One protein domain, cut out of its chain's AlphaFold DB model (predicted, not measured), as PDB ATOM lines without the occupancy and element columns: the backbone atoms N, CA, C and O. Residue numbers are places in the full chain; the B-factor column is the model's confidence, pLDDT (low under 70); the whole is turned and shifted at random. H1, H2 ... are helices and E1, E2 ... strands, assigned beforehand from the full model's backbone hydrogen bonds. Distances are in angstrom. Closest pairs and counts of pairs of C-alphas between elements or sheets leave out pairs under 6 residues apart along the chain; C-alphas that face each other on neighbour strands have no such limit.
ATOM      1  N   ILE A  56     -17.828   8.005  87.029       96.06
ATOM      2  CA  ILE A  56     -18.731   7.126  87.776       96.06
ATOM      3  C   ILE A  56     -20.151   7.696  87.662       96.06
ATOM      4  O   ILE A  56     -20.370   8.893  87.875       96.06
ATOM      5  N   THR A  57     -21.120   6.851  87.313       95.19
ATOM      6  CA  THR A  57     -22.509   7.229  87.011       95.19
ATOM      7  C   THR A  57     -23.424   7.157  88.240       95.19
ATOM      8  O   THR A  57     -24.437   6.463  88.240       95.19
ATOM      9  N   TYR A  58     -23.125   7.931  89.290       95.38
ATOM     10  CA  TYR A  58     -23.963   7.970  90.506       95.38
ATOM     11  C   TYR A  58     -25.419   8.413  90.263       95.38
ATOM     12  O   TYR A  58     -26.286   8.138  91.086       95.38
ATOM     13  N   GLY A  59     -25.696   9.079  89.139       92.62
ATOM     14  CA  GLY A  59     -27.041   9.497  88.733       92.62
ATOM     15  C   GLY A  59     -27.949   8.374  88.219       92.62
ATOM     16  O   GLY A  59     -29.102   8.649  87.882       92.62
ATOM     17  N   GLU A  60     -27.466   7.132  88.119       96.00
ATOM     18  CA  GLU A  60     -28.295   6.003  87.693       96.00
ATOM     19  C   GLU A  60     -29.435   5.733  88.692       96.00
ATOM     20  O   GLU A  60     -29.165   5.505  89.874       96.00
ATOM     21  N   PRO A  61     -30.713   5.720  88.255       95.12
ATOM     22  CA  PRO A  61     -31.848   5.634  89.174       95.12
ATOM     23  C   PRO A  61     -31.853   4.377  90.048       95.12
ATOM     24  O   PRO A  61     -32.197   4.449  91.227       95.12
ATOM     25  N   GLU A  62     -31.473   3.230  89.482       96.50
ATOM     26  CA  GLU A  62     -31.431   1.957  90.209       96.50
ATOM     27  C   GLU A  62     -30.352   1.977  91.294       96.50
ATOM     28  O   GLU A  62     -30.615   1.617  92.443       96.50
ATOM     29  N   TRP A  63     -29.165   2.490  90.961       95.88
ATOM     30  CA  TRP A  63     -28.060   2.590  91.907       95.88
ATOM     31  C   TRP A  63     -28.324   3.638  92.994       95.88
ATOM     32  O   TRP A  63     -28.128   3.357  94.179       95.88
ATOM     33  N   LYS A  64     -28.853   4.813  92.625       95.88
ATOM     34  CA  LYS A  64     -29.272   5.849  93.581       95.88
ATOM     35  C   LYS A  64     -30.280   5.294  94.584       95.88
ATOM     36  O   LYS A  64     -30.106   5.488  95.784       95.88
ATOM     37  N   LYS A  65     -31.274   4.531  94.118       96.44
ATOM     38  CA  LYS A  65     -32.263   3.893  94.994       96.44
ATOM     39  C   LYS A  65     -31.616   2.927  95.991       96.44
ATOM     40  O   LYS A  65     -31.935   2.974  97.175       96.44
ATOM     41  N   MET A  66     -30.674   2.090  95.548       97.06
ATOM     42  CA  MET A  66     -29.926   1.207  96.455       97.06
ATOM     43  C   MET A  66     -29.133   1.997  97.510       97.06
ATOM     44  O   MET A  66     -29.069   1.594  98.671       97.06
ATOM     45  N   ALA A  67     -28.539   3.130  97.127       96.56
ATOM     46  CA  ALA A  67     -27.824   4.002  98.056       96.56
ATOM     47  C   ALA A  67     -28.768   4.669  99.075       96.56
ATOM     48  O   ALA A  67     -28.439   4.732 100.259       96.56
ATOM     49  N   GLU A  68     -29.951   5.114  98.647       96.38
ATOM     50  CA  GLU A  68     -30.990   5.669  99.526       96.38
ATOM     51  C   GLU A  68     -31.492   4.627 100.535       96.38
ATOM     52  O   GLU A  68     -31.581   4.913 101.732       96.38
ATOM     53  N   GLU A  69     -31.754   3.397 100.083       97.12
ATOM     54  CA  GLU A  69     -32.121   2.275 100.954       97.12
ATOM     55  C   GLU A  69     -31.010   1.991 101.976       97.12
ATOM     56  O   GLU A  69     -31.282   1.869 103.175       97.12
ATOM     57  N   CYS A  70     -29.749   1.992 101.539       96.06
ATOM     58  CA  CYS A  70     -28.598   1.837 102.424       96.06
ATOM     59  C   CYS A  70     -28.553   2.939 103.498       96.06
ATOM     60  O   CYS A  70     -28.577   2.636 104.693       96.06
ATOM     61  N   VAL A  71     -28.606   4.218 103.103       96.06
ATOM     62  CA  VAL A  71     -28.616   5.374 104.023       96.06
ATOM     63  C   VAL A  71     -29.810   5.332 104.980       96.06
ATOM     64  O   VAL A  71     -29.687   5.739 106.141       96.06
ATOM     65  N   SER A  72     -30.963   4.814 104.547       95.25
ATOM     66  CA  SER A  72     -32.145   4.672 105.406       95.25
ATOM     67  C   SER A  72     -31.894   3.739 106.599       95.25
ATOM     68  O   SER A  72     -32.342   4.035 107.707       95.25
ATOM     69  N   SER A  73     -31.101   2.679 106.403       95.19
ATOM     70  CA  SER A  73     -30.720   1.724 107.450       95.19
ATOM     71  C   SER A  73     -29.558   2.194 108.339       95.19
ATOM     72  O   SER A  73     -29.394   1.699 109.453       95.19
ATOM     73  N   MET A  74     -28.765   3.173 107.885       95.12
ATOM     74  CA  MET A  74     -27.608   3.672 108.630       95.12
ATOM     75  C   MET A  74     -28.003   4.486 109.869       95.12
ATOM     76  O   MET A  74     -28.928   5.307 109.846       95.12
ATOM     77  N   ASN A  75     -27.217   4.342 110.939       95.31
ATOM     78  CA  ASN A  75     -27.268   5.233 112.093       95.31
ATOM     79  C   ASN A  75     -26.374   6.463 111.868       95.31
ATOM     80  O   ASN A  75     -25.150   6.375 111.923       95.31
ATOM     81  N   LEU A  76     -26.995   7.623 111.650       96.12
ATOM     82  CA  LEU A  76     -26.302   8.883 111.352       96.12
ATOM     83  C   LEU A  76     -26.168   9.815 112.565       96.12
ATOM     84  O   LEU A  76     -25.723  10.953 112.410       96.12
ATOM     85  N   TYR A  77     -26.573   9.358 113.758       95.44
ATOM     86  CA  TYR A  77     -26.551  10.071 115.046       95.44
ATOM     87  C   TYR A  77     -27.332  11.400 115.120       95.44
ATOM     88  O   TYR A  77     -27.626  11.869 116.218       95.44
ATOM     89  N   SER A  78     -27.708  12.010 113.992       96.31
ATOM     90  CA  SER A  78     -28.535  13.212 113.934       96.31
ATOM     91  C   SER A  78     -29.379  13.270 112.655       96.31
ATOM     92  O   SER A  78     -28.963  12.815 111.586       96.31
ATOM     93  N   ASN A  79     -30.553  13.899 112.753       95.31
ATOM     94  CA  ASN A  79     -31.408  14.150 111.588       95.31
ATOM     95  C   ASN A  79     -30.789  15.177 110.629       95.31
ATOM     96  O   ASN A  79     -30.993  15.082 109.425       95.31
ATOM     97  N   GLY A  80     -29.992  16.122 111.142       97.12
ATOM     98  CA  GLY A  80     -29.271  17.081 110.301       97.12
ATOM     99  C   GLY A  80     -28.320  16.378 109.331       97.12
ATOM    100  O   GLY A  80     -28.368  16.631 108.132       97.12
ATOM    101  N   THR A  81     -27.533  15.420 109.831       97.00
ATOM    102  CA  THR A  81     -26.644  14.592 109.003       97.00
ATOM    103  C   THR A  81     -27.427  13.796 107.960       97.00
ATOM    104  O   THR A  81     -27.013  13.733 106.805       97.00
ATOM    105  N   ARG A  82     -28.579  13.224 108.338       96.75
ATOM    106  CA  ARG A  82     -29.451  12.489 107.409       96.75
ATOM    107  C   ARG A  82     -29.897  13.355 106.234       96.75
ATOM    108  O   ARG A  82     -29.706  12.952 105.092       96.75
ATOM    109  N   HIS A  83     -30.380  14.564 106.504       96.56
ATOM    110  CA  HIS A  83     -30.781  15.490 105.446       96.56
ATOM    111  C   HIS A  83     -29.616  15.909 104.540       96.56
ATOM    112  O   HIS A  83     -29.809  16.087 103.340       96.56
ATOM    113  N   CYS A  84     -28.394  16.023 105.073       97.25
ATOM    114  CA  CYS A  84     -27.212  16.269 104.245       97.25
ATOM    115  C   CYS A  84     -26.928  15.112 103.273       97.25
ATOM    116  O   CYS A  84     -26.610  15.373 102.112       97.25
ATOM    117  N   PHE A  85     -27.065  13.853 103.710       96.81
ATOM    118  CA  PHE A  85     -26.929  12.692 102.821       96.81
ATOM    119  C   PHE A  85     -28.019  12.669 101.748       96.81
ATOM    120  O   PHE A  85     -27.692  12.546 100.573       96.81
ATOM    121  N   GLU A  86     -29.284  12.850 102.133       95.75
ATOM    122  CA  GLU A  86     -30.426  12.886 101.206       95.75
ATOM    123  C   GLU A  86     -30.242  13.973 100.138       95.75
ATOM    124  O   GLU A  86     -30.344  13.705  98.944       95.75
ATOM    125  N   SER A  87     -29.872  15.190 100.553       96.31
ATOM    126  CA  SER A  87     -29.610  16.299  99.627       96.31
ATOM    127  C   SER A  87     -28.423  16.029  98.698       96.31
ATOM    128  O   SER A  87     -28.431  16.480  97.550       96.31
ATOM    129  N   SER A  88     -27.394  15.332  99.187       95.50
ATOM    130  CA  SER A  88     -26.215  14.990  98.385       95.50
ATOM    131  C   SER A  88     -26.552  13.915  97.356       95.50
ATOM    132  O   SER A  88     -26.253  14.104  96.182       95.50
ATOM    133  N   LEU A  89     -27.237  12.838  97.760       95.06
ATOM    134  CA  LEU A  89     -27.722  11.792  96.854       95.06
ATOM    135  C   LEU A  89     -28.653  12.353  95.779       95.06
ATOM    136  O   LEU A  89     -28.618  11.888  94.642       95.06
ATOM    137  N   ASP A  90     -29.450  13.375  96.106       93.69
ATOM    138  CA  ASP A  90     -30.317  13.998  95.112       93.69
ATOM    139  C   ASP A  90     -29.561  14.809  94.055       93.69
ATOM    140  O   ASP A  90     -29.922  14.800  92.879       93.69
ATOM    141  N   SER A  91     -28.475  15.462  94.470       92.12
ATOM    142  CA  SER A  91     -27.664  16.329  93.609       92.12
ATOM    143  C   SER A  91     -26.587  15.574  92.820       92.12
ATOM    144  O   SER A  91     -26.046  16.111  91.852       92.12
ATOM    145  N   LEU A  92     -26.236  14.356  93.241       93.38
ATOM    146  CA  LEU A  92     -25.212  13.541  92.595       93.38
ATOM    147  C   LEU A  92     -25.681  13.055  91.219       93.38
ATOM    148  O   LEU A  92     -26.795  12.572  91.041       93.38
ATOM    149  N   ASN A  93     -24.791  13.175  90.237       92.12
ATOM    150  CA  ASN A  93     -25.019  12.690  88.884       92.12
ATOM    151  C   ASN A  93     -23.764  11.965  88.377       92.12
ATOM    152  O   ASN A  93     -23.419  10.907  88.890       92.12
ATOM    153  N   GLN A  94     -23.042  12.529  87.414       93.50
ATOM    154  CA  GLN A  94     -21.769  11.979  86.964       93.50
ATOM    155  C   GLN A  94     -20.626  12.571  87.787       93.50
ATOM    156  O   GLN A  94     -20.555  13.787  87.972       93.50
ATOM    157  N   TRP A  95     -19.727  11.712  88.264       94.75
ATOM    158  CA  TRP A  95     -18.519  12.115  88.977       94.75
ATOM    159  C   TRP A  95     -17.283  11.785  88.155       94.75
ATOM    160  O   TRP A  95     -17.059  10.633  87.792       94.75
ATOM    161  N   ALA A  96     -16.483  12.800  87.858       94.31
ATOM    162  CA  ALA A  96     -15.245  12.664  87.108       94.31
ATOM    163  C   ALA A  96     -14.185  11.961  87.976       94.31
ATOM    164  O   ALA A  96     -13.614  12.574  88.875       94.31
ATOM    165  N   CYS A  97     -13.934  10.673  87.721       94.56
ATOM    166  CA  CYS A  97     -13.125   9.809  88.594       94.56
ATOM    167  C   CYS A  97     -11.672   9.623  88.130       94.56
ATOM    168  O   CYS A  97     -10.895   8.902  88.758       94.56
ATOM    169  N   SER A  98     -11.293  10.258  87.021       95.31
ATOM    170  CA  SER A  98      -9.989  10.081  86.381       95.31
ATOM    171  C   SER A  98      -9.208  11.385  86.266       95.31
ATOM    172  O   SER A  98      -9.779  12.470  86.197       95.31
ATOM    173  N   ARG A  99      -7.878  11.294  86.232       92.69
ATOM    174  CA  ARG A  99      -6.970  12.436  86.051       92.69
ATOM    175  C   ARG A  99      -5.745  12.043  85.237       92.69
ATOM    176  O   ARG A  99      -5.327  10.891  85.253       92.69
ATOM    177  N   LEU A 100      -5.128  13.025  84.591       90.75
ATOM    178  CA  LEU A 100      -3.930  12.818  83.768       90.75
ATOM    179  C   LEU A 100      -2.614  12.973  84.545       90.75
ATOM    180  O   LEU A 100      -1.565  12.526  84.088       90.75
ATOM    181  N   SER A 101      -2.637  13.619  85.713       88.25
ATOM    182  CA  SER A 101      -1.423  13.962  86.462       88.25
ATOM    183  C   SER A 101      -1.575  13.760  87.967       88.25
ATOM    184  O   SER A 101      -2.655  13.963  88.524       88.25
ATOM    185  N   GLY A 102      -0.463  13.457  88.636       89.31
ATOM    186  CA  GLY A 102      -0.379  13.280  90.085       89.31
ATOM    187  C   GLY A 102       0.033  11.862  90.480       89.31
ATOM    188  O   GLY A 102       0.437  11.063  89.642       89.31
ATOM    189  N   LEU A 103      -0.052  11.567  91.777       90.25
ATOM    190  CA  LEU A 103       0.208  10.237  92.337       90.25
ATOM    191  C   LEU A 103      -1.103   9.492  92.537       90.25
ATOM    192  O   LEU A 103      -1.999  10.062  93.156       90.25
ATOM    193  N   GLY A 104      -1.191   8.242  92.096       92.00
ATOM    194  CA  GLY A 104      -2.347   7.369  92.299       92.00
ATOM    195  C   GLY A 104      -2.201   6.056  91.537       92.00
ATOM    196  O   GLY A 104      -1.143   5.774  90.974       92.00
ATOM    197  N   THR A 105      -3.279   5.281  91.508       94.19
ATOM    198  CA  THR A 105      -3.372   4.017  90.766       94.19
ATOM    199  C   THR A 105      -3.836   4.281  89.332       94.19
ATOM    200  O   THR A 105      -4.706   5.123  89.120       94.19
ATOM    201  N   ARG A 106      -3.260   3.591  88.341       95.69
ATOM    202  CA  ARG A 106      -3.711   3.682  86.940       95.69
ATOM    203  C   ARG A 106      -5.016   2.918  86.738       95.69
ATOM    204  O   ARG A 106      -5.233   1.899  87.389       95.69
ATOM    205  N   ILE A 107      -5.861   3.398  85.830       94.88
ATOM    206  CA  ILE A 107      -7.060   2.665  85.417       94.88
ATOM    207  C   ILE A 107      -6.615   1.438  84.604       94.88
ATOM    208  O   ILE A 107      -5.853   1.598  83.650       94.88
ATOM    209  N   PRO A 108      -7.062   0.216  84.948       93.38
ATOM    210  CA  PRO A 108      -6.477  -1.007  84.394       93.38
ATOM    211  C   PRO A 108      -6.754  -1.214  82.897       93.38
ATOM    212  O   PRO A 108      -5.974  -1.879  82.225       93.38
ATOM    213  N   TRP A 109      -7.830  -0.636  82.351       94.56
ATOM    214  CA  TRP A 109      -8.139  -0.679  80.912       94.56
ATOM    215  C   TRP A 109      -7.664   0.556  80.135       94.56
ATOM    216  O   TRP A 109      -7.746   0.567  78.908       94.56
ATOM    217  N   ASP A 110      -7.194   1.596  80.824       95.31
ATOM    218  CA  ASP A 110      -6.744   2.842  80.208       95.31
ATOM    219  C   ASP A 110      -5.658   3.503  81.066       95.31
ATOM    220  O   ASP A 110      -5.897   4.405  81.876       95.31
ATOM    221  N   GLU A 111      -4.426   3.025  80.888       94.06
ATOM    222  CA  GLU A 111      -3.278   3.440  81.690       94.06
ATOM    223  C   GLU A 111      -2.901   4.920  81.523       94.06
ATOM    224  O   GLU A 111      -2.096   5.429  82.309       94.06
ATOM    225  N   GLN A 112      -3.461   5.634  80.539       94.12
ATOM    226  CA  GLN A 112      -3.271   7.078  80.410       94.12
ATOM    227  C   GLN A 112      -3.827   7.823  81.630       94.12
ATOM    228  O   GLN A 112      -3.270   8.845  82.041       94.12
ATOM    229  N   PHE A 113      -4.897   7.296  82.225       95.44
ATOM    230  CA  PHE A 113      -5.583   7.911  83.344       95.44
ATOM    231  C   PHE A 113      -5.213   7.268  84.681       95.44
ATOM    232  O   PHE A 113      -5.031   6.059  84.829       95.44
ATOM    233  N   LEU A 114      -5.149   8.118  85.697       95.50
ATOM    234  CA  LEU A 114      -5.038   7.752  87.101       95.50
ATOM    235  C   LEU A 114      -6.413   7.888  87.752       95.50
ATOM    236  O   LEU A 114      -7.125   8.854  87.473       95.50
ATOM    237  N   ALA A 115      -6.748   6.992  88.673       95.25
ATOM    238  CA  ALA A 115      -7.876   7.187  89.569       95.25
ATOM    239  C   ALA A 115      -7.646   8.441  90.432       95.25
ATOM    240  O   ALA A 115      -6.528   8.722  90.899       95.25
ATOM    241  N   GLU A 116      -8.689   9.245  90.595       94.62
ATOM    242  CA  GLU A 116      -8.671  10.399  91.485       94.62
ATOM    243  C   GLU A 116      -8.904   9.984  92.946       94.62
ATOM    244  O   GLU A 116      -9.506   8.951  93.232       94.62
TER     245      GLU A 116
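What this domain is: This is residues 56 to 116 of the 191 residues of the protein "Leucyl-tRNA synthetase" of Punica granatum (UniProt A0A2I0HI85). Two lobes joined by a thin neck: a helical hairpin of H1 and H2 side by side makes one end, and a small loop that folds back on itself, residues 98 to 115 with E2 as its last part, makes the other. The neck holds the short strand E1, with residues 56 to 57 paired beside it. The printed part has 61 residues with two named helices and two named strands, in the order H1, H2, E1, E2; the class is mixed, helices and strands. It is elongated, spanning 42 by 24 by 18 A, and only just loose, close to extended, with a radius of gyration of the C-alphas of 15.3 A.

Where its parts are: H1 is residues 61 to 73, 18.7 A from first to last C-alpha, beginning at C-alpha 61 (-31.848, 5.634, 89.174). H2 is residues 79 to 91, 18.5 A long. E1 is residues 94 to 96, 6.6 A long. E2 is residues 110 to 115, 10.4 A long, ending at C-alpha 115 (-7.876, 7.187, 89.569).

How they stand to each other: H1 and H2 touch; their closest C-alphas, those of Lys 64 and Leu 89, are 7.0 A apart. They run opposite ways at a shallow tilt of 6 degrees and form a helical hairpin. In both helices every O i to N i+4 pair is within hydrogen-bond range. H2 and E1 are apart, and E2 is apart from H1, H2 and E1. E1 and E2 pair with no named strand, but residues 56 to 57 pair antiparallel with 94 to 95 of E1, and residues 98 to 99 with 114 to 115 of E2.

The domain as a whole: The two C-alphas farthest apart, those of Asn 79 and Gln 112, are 42.6 A apart. The printed part has no cut. The links H1 to H2 and H2 to E1 are tight; E1 to E2 is a long link, residues 97 to 109. The mean pLDDT of the printed part is 94.9, and no printed residue is under 70.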